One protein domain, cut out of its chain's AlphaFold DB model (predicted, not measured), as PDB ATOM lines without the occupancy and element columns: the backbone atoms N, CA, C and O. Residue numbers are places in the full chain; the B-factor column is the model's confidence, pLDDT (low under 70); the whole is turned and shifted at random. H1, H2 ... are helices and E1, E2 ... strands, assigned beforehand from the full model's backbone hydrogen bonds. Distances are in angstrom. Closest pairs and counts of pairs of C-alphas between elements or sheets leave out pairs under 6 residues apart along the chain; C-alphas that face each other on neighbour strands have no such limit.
ATOM      1  N   ALA A  83     180.125 178.197 251.710       87.81
ATOM      2  CA  ALA A  83     181.514 178.477 251.389       87.81
ATOM      3  C   ALA A  83     182.463 177.348 251.803       87.81
ATOM      4  O   ALA A  83     182.180 176.531 252.681       87.81
ATOM      5  N   LEU A  84     183.643 177.379 251.195       88.75
ATOM      6  CA  LEU A  84     184.810 176.618 251.585       88.75
ATOM      7  C   LEU A  84     185.707 177.478 252.485       88.75
ATOM      8  O   LEU A  84     186.179 178.545 252.088       88.75
ATOM      9  N   HIS A  85     185.970 176.994 253.694       88.25
ATOM     10  CA  HIS A  85     186.861 177.630 254.655       88.25
ATOM     11  C   HIS A  85     188.216 176.926 254.665       88.25
ATOM     12  O   HIS A  85     188.296 175.721 254.898       88.25
ATOM     13  N   ILE A  86     189.294 177.679 254.467       86.19
ATOM     14  CA  ILE A  86     190.658 177.143 254.417       86.19
ATOM     15  C   ILE A  86     191.514 177.868 255.449       86.19
ATOM     16  O   ILE A  86     191.552 179.095 255.492       86.19
ATOM     17  N   ARG A  87     192.217 177.106 256.288       81.88
ATOM     18  CA  ARG A  87     193.065 177.605 257.372       81.88
ATOM     19  C   ARG A  87     194.408 176.875 257.383       81.88
ATOM     20  O   ARG A  87     194.648 175.993 258.198       81.88
ATOM     21  N   ILE A  88     195.287 177.250 256.454       73.38
ATOM     22  CA  ILE A  88     196.655 176.699 256.360       73.38
ATOM     23  C   ILE A  88     197.656 177.625 257.066       73.38
ATOM     24  O   ILE A  88     198.416 177.192 257.924       73.38
ATOM     25  N   GLN A  89     197.633 178.915 256.720       70.75
ATOM     26  CA  GLN A  89     198.451 179.967 257.346       70.75
ATOM     27  C   GLN A  89     197.590 181.172 257.724       70.75
ATOM     28  O   GLN A  89     197.671 181.695 258.832       70.75
ATOM     29  N   LYS A  90     196.724 181.581 256.795       72.88
ATOM     30  CA  LYS A  90     195.662 182.564 256.993       72.88
ATOM     31  C   LYS A  90     194.312 181.884 256.792       72.88
ATOM     32  O   LYS A  90     194.235 180.786 256.239       72.88
ATOM     33  N   TYR A  91     193.271 182.525 257.305       81.50
ATOM     34  CA  TYR A  91     191.898 182.097 257.093       81.50
ATOM     35  C   TYR A  91     191.402 182.668 255.764       81.50
ATOM     36  O   TYR A  91     191.385 183.885 255.589       81.50
ATOM     37  N   TYR A  92     191.003 181.787 254.858       82.69
ATOM     38  CA  TYR A  92     190.362 182.130 253.597       82.69
ATOM     39  C   TYR A  92     188.936 181.592 253.607       82.69
ATOM     40  O   TYR A  92     188.685 180.469 254.049       82.69
ATOM     41  N   LEU A  93     188.012 182.408 253.112       86.88
ATOM     42  CA  LEU A  93     186.620 182.049 252.892       86.88
ATOM     43  C   LEU A  93     186.361 182.214 251.401       86.88
ATOM     44  O   LEU A  93     186.469 183.321 250.883       86.88
ATOM     45  N   ILE A  94     186.065 181.107 250.727       87.44
ATOM     46  CA  ILE A  94     185.815 181.074 249.288       87.44
ATOM     47  C   ILE A  94     184.377 180.588 249.082       87.44
ATOM     48  O   ILE A  94     184.101 179.413 249.331       87.44
ATOM     49  N   PRO A  95     183.438 181.457 248.676       90.06
ATOM     50  CA  PRO A  95     182.069 181.051 248.365       90.06
ATOM     51  C   PRO A  95     182.033 180.033 247.221       90.06
ATOM     52  O   PRO A  95     182.828 180.123 246.284       90.06
ATOM     53  N   TRP A  96     181.084 179.094 247.240       89.88
ATOM     54  CA  TRP A  96     180.977 178.074 246.183       89.88
ATOM     55  C   TRP A  96     180.798 178.671 244.786       89.88
ATOM     56  O   TRP A  96     181.314 178.128 243.817       89.88
ATOM     57  N   GLN A  97     180.118 179.816 244.685       89.88
ATOM     58  CA  GLN A  97     179.876 180.525 243.425       89.88
ATOM     59  C   GLN A  97     181.171 181.042 242.781       89.88
ATOM     60  O   GLN A  97     181.215 181.283 241.572       89.88
ATOM     61  N   GLU A  98     182.221 181.231 243.582       87.94
ATOM     62  CA  GLU A  98     183.530 181.653 243.098       87.94
ATOM     63  C   GLU A  98     184.394 180.476 242.645       87.94
ATOM     64  O   GLU A  98     185.358 180.700 241.918       87.94
ATOM     65  N   ILE A  99     184.060 179.239 243.015       90.19
ATOM     66  CA  ILE A  99     184.833 178.046 242.658       90.19
ATOM     67  C   ILE A  99     184.386 177.551 241.278       90.19
ATOM     68  O   ILE A  99     183.223 177.233 241.056       90.19
ATOM     69  N   ILE A 100     185.329 177.477 240.340       91.62
ATOM     70  CA  ILE A 100     185.119 176.936 238.990       91.62
ATOM     71  C   ILE A 100     185.253 175.411 239.006       91.62
ATOM     72  O   ILE A 100     184.495 174.711 238.339       91.62
ATOM     73  N   GLY A 101     186.216 174.887 239.766       90.12
ATOM     74  CA  GLY A 101     186.469 173.454 239.837       90.12
ATOM     75  C   GLY A 101     187.689 173.094 240.677       90.12
ATOM     76  O   GLY A 101     188.408 173.961 241.182       90.12
ATOM     77  N   PHE A 102     187.914 171.788 240.805       91.56
ATOM     78  CA  PHE A 102     189.033 171.198 241.536       91.56
ATOM     79  C   PHE A 102     189.879 170.354 240.589       91.56
ATOM     80  O   PHE A 102     189.342 169.599 239.780       91.56
ATOM     81  N   GLN A 103     191.198 170.453 240.713       90.94
ATOM     82  CA  GLN A 103     192.142 169.661 239.934       90.94
ATOM     83  C   GLN A 103     193.182 169.035 240.861       90.94
ATOM     84  O   GLN A 103     193.767 169.722 241.693       90.94
ATOM     85  N   GLU A 104     193.426 167.733 240.725       88.88
ATOM     86  CA  GLU A 104     194.542 167.077 241.407       88.88
ATOM     87  C   GLU A 104     195.841 167.403 240.660       88.88
ATOM     88  O   GLU A 104     195.940 167.241 239.443       88.88
ATOM     89  N   LEU A 105     196.832 167.897 241.397       89.44
ATOM     90  CA  LEU A 105     198.178 168.150 240.910       89.44
ATOM     91  C   LEU A 105     199.155 167.305 241.709       89.44
ATOM     92  O   LEU A 105     199.142 167.317 242.939       89.44
ATOM     93  N   GLU A 106     200.060 166.632 241.017       86.50
ATOM     94  CA  GLU A 106     201.175 165.950 241.654       86.50
ATOM     95  C   GLU A 106     202.453 166.751 241.417       86.50
ATOM     96  O   GLU A 106     202.933 166.879 240.292       86.50
ATOM     97  N   ILE A 107     203.002 167.326 242.487       81.81
ATOM     98  CA  ILE A 107     204.235 168.112 242.421       81.81
ATOM     99  C   ILE A 107     205.291 167.400 243.258       81.81
ATOM    100  O   ILE A 107     205.191 167.342 244.484       81.81
ATOM    101  N   LYS A 108     206.327 166.870 242.595       80.00
ATOM    102  CA  LYS A 108     207.452 166.160 243.237       80.00
ATOM    103  C   LYS A 108     206.989 165.033 244.182       80.00
ATOM    104  O   LYS A 108     207.489 164.922 245.300       80.00
ATOM    105  N   GLY A 109     206.000 164.243 243.756       78.50
ATOM    106  CA  GLY A 109     205.433 163.137 244.541       78.50
ATOM    107  C   GLY A 109     204.470 163.556 245.659       78.50
ATOM    108  O   GLY A 109     203.963 162.703 246.383       78.50
ATOM    109  N   ASN A 110     204.196 164.857 245.819       82.31
ATOM    110  CA  ASN A 110     203.168 165.343 246.733       82.31
ATOM    111  C   ASN A 110     201.876 165.627 245.969       82.31
ATOM    112  O   ASN A 110     201.828 166.512 245.109       82.31
ATOM    113  N   LYS A 111     200.813 164.912 246.339       85.62
ATOM    114  CA  LYS A 111     199.455 165.173 245.863       85.62
ATOM    115  C   LYS A 111     198.926 166.465 246.470       85.62
ATOM    116  O   LYS A 111     198.933 166.643 247.687       85.62
ATOM    117  N   SER A 112     198.478 167.359 245.608       84.88
ATOM    118  CA  SER A 112     197.940 168.674 245.933       84.88
ATOM    119  C   SER A 112     196.605 168.855 245.219       84.88
ATOM    120  O   SER A 112     196.393 168.297 244.146       84.88
ATOM    121  N   ILE A 113     195.702 169.643 245.796       87.06
ATOM    122  CA  ILE A 113     194.431 170.000 245.158       87.06
ATOM    123  C   ILE A 113     194.516 171.470 244.762       87.06
ATOM    124  O   ILE A 113     194.676 172.338 245.620       87.06
ATOM    125  N   LEU A 114     194.415 171.745 243.466       87.19
ATOM    126  CA  LEU A 114     194.268 173.086 242.926       87.19
ATOM    127  C   LEU A 114     192.785 173.455 242.911       87.19
ATOM    128  O   LEU A 114     191.971 172.786 242.275       87.19
ATOM    129  N   ILE A 115     192.456 174.544 243.600       89.00
ATOM    130  CA  ILE A 115     191.116 175.127 243.620       89.00
ATOM    131  C   ILE A 115     191.111 176.266 242.607       89.00
ATOM    132  O   ILE A 115     191.785 177.278 242.802       89.00
ATOM    133  N   GLN A 116     190.380 176.092 241.511       88.75
ATOM    134  CA  GLN A 116     190.256 177.119 240.485       88.75
ATOM    135  C   GLN A 116     189.139 178.079 240.881       88.75
ATOM    136  O   GLN A 116     188.005 177.654 241.096       88.75
ATOM    137  N   VAL A 117     189.454 179.370 240.971       90.31
ATOM    138  CA  VAL A 117     188.500 180.416 241.354       90.31
ATOM    139  C   VAL A 117     188.278 181.407 240.217       90.31
ATOM    140  O   VAL A 117     189.196 181.715 239.458       90.31
ATOM    141  N   ARG A 118     187.058 181.934 240.110       87.19
ATOM    142  CA  ARG A 118     186.650 182.894 239.077       87.19
ATOM    143  C   ARG A 118     187.378 184.225 239.200       87.19
ATOM    144  O   ARG A 118     187.748 184.804 238.185       87.19
ATOM    145  N   ASN A 119     187.577 184.705 240.425       85.38
ATOM    146  CA  ASN A 119     188.268 185.960 240.686       85.38
ATOM    147  C   ASN A 119     189.441 185.744 241.655       85.38
ATOM    148  O   ASN A 119     189.296 185.943 242.856       85.38
ATOM    149  N   PRO A 120     190.623 185.341 241.163       80.88
ATOM    150  CA  PRO A 120     191.793 185.163 242.022       80.88
ATOM    151  C   PRO A 120     192.322 186.494 242.576       80.88
ATOM    152  O   PRO A 120     192.978 186.511 243.616       80.88
ATOM    153  N   GLY A 121     192.025 187.620 241.914       79.88
ATOM    154  CA  GLY A 121     192.531 188.940 242.289       79.88
ATOM    155  C   GLY A 121     192.073 189.399 243.674       79.88
ATOM    156  O   GLY A 121     192.851 190.023 244.391       79.88
ATOM    157  N   THR A 122     190.854 189.046 244.091       77.94
ATOM    158  CA  THR A 122     190.329 189.372 245.431       77.94
ATOM    159  C   THR A 122     191.036 188.585 246.532       77.94
ATOM    160  O   THR A 122     191.311 189.131 247.600       77.94
ATOM    161  N   LEU A 123     191.394 187.326 246.269       75.88
ATOM    162  CA  LEU A 123     192.153 186.501 247.208       75.88
ATOM    163  C   LEU A 123     193.600 186.988 247.331       75.88
ATOM    164  O   LEU A 123     194.098 187.119 248.447       75.88
ATOM    165  N   ILE A 124     194.237 187.336 246.208       77.00
ATOM    166  CA  ILE A 124     195.610 187.867 246.176       77.00
ATOM    167  C   ILE A 124     195.678 189.249 246.839       77.00
ATOM    168  O   ILE A 124     196.596 189.518 247.605       77.00
ATOM    169  N   ALA A 125     194.697 190.130 246.612       75.69
ATOM    170  CA  ALA A 125     194.657 191.449 247.251       75.69
ATOM    171  C   ALA A 125     194.522 191.363 248.783       75.69
ATOM    172  O   ALA A 125     195.039 192.217 249.506       75.69
ATOM    173  N   ASN A 126     193.870 190.310 249.283       72.06
ATOM    174  CA  ASN A 126     193.781 190.022 250.712       72.06
ATOM    175  C   ASN A 126     195.079 189.414 251.283       72.06
ATOM    176  O   ASN A 126     195.259 189.370 252.507       72.06
ATOM    177  N   GLU A 127     196.035 189.010 250.440       69.38
ATOM    178  CA  GLU A 127     197.364 188.600 250.883       69.38
ATOM    179  C   GLU A 127     198.238 189.805 251.234       69.38
ATOM    180  O   GLU A 127     199.043 190.304 250.454       69.38
TER     181      GLU A 127
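Overview. This is residues 83 to 127 of the 134 residues of an uncharacterized protein of Capnocytophaga sputigena (UniProt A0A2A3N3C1). Two antiparallel hairpins follow each other: a long one, E3 and E4, reaches out as an arm whose tip, residues 106 to 111, stands free, and a short one, E1 and E2, lies near the arm's other end. A short helix, H1, follows E4 at that same end, with E2 between it and E1. The printed part has 45 residues with four named strands and one named helix, in the order E1 E2 E3 E4 H1; each hairpin is its own two-stranded antiparallel sheet, and the class is mostly strand. The whole is only just loose, close to compact, with a radius of gyration of the C-alphas of 11.5 A, and spans 30 by 23 by 18 A.

Arrangement. The larger sheet is the hairpin of E3, residues 99 to 107, and E4, residues 110 to 117, antiparallel at 158 degrees between their directions. C-alphas 103 and 114 face each other at 5.0 A; N 105 and O 112, 2.8 A apart, and N 116 and O 101, 2.9 A apart, are within hydrogen-bond range. The other hairpin is E1, residues 83 to 87, and E2, residues 91 to 95, antiparallel at 163 degrees. C-alphas 85 and 93 face each other at 4.8 A, and N 84 and O 94, 2.8 A apart, are within hydrogen-bond range. E2 and E3 meet only through their link. E2 and E4 are only just apart, at 8.4 A where closest. E1 is apart from both E3 and E4. H1, residues 120 to 125, has one pair of C-alphas within 8 A of E2, those of Leu 123 and Tyr 92, 7.9 A apart. H1 is apart from E1 and E3. In H1 every O i to N i+4 pair is within hydrogen-bond range.

Along the chain. E3 begins at C-alpha 99, (184.833, 178.046, 242.658), and is 21.8 A long; E4 is 21.7 A long. E1, 13.0 A long, begins at C-alpha 83, (181.514, 178.477, 251.389), and E2 is 13.2 A long. H1, 8.7 A long, ends at C-alpha 125, (194.657, 191.449, 247.251).

Size, cuts and confidence. The C-alphas of Gln 97 and Lys 108, the two farthest apart, are 31.1 A apart. The printed part has no cut, and its four links, E1 to E2, E2 to E3, E3 to E4 and E4 to H1, are tight. The mean pLDDT of the printed part is 84.0, and one residue, Glu 127, is under 70.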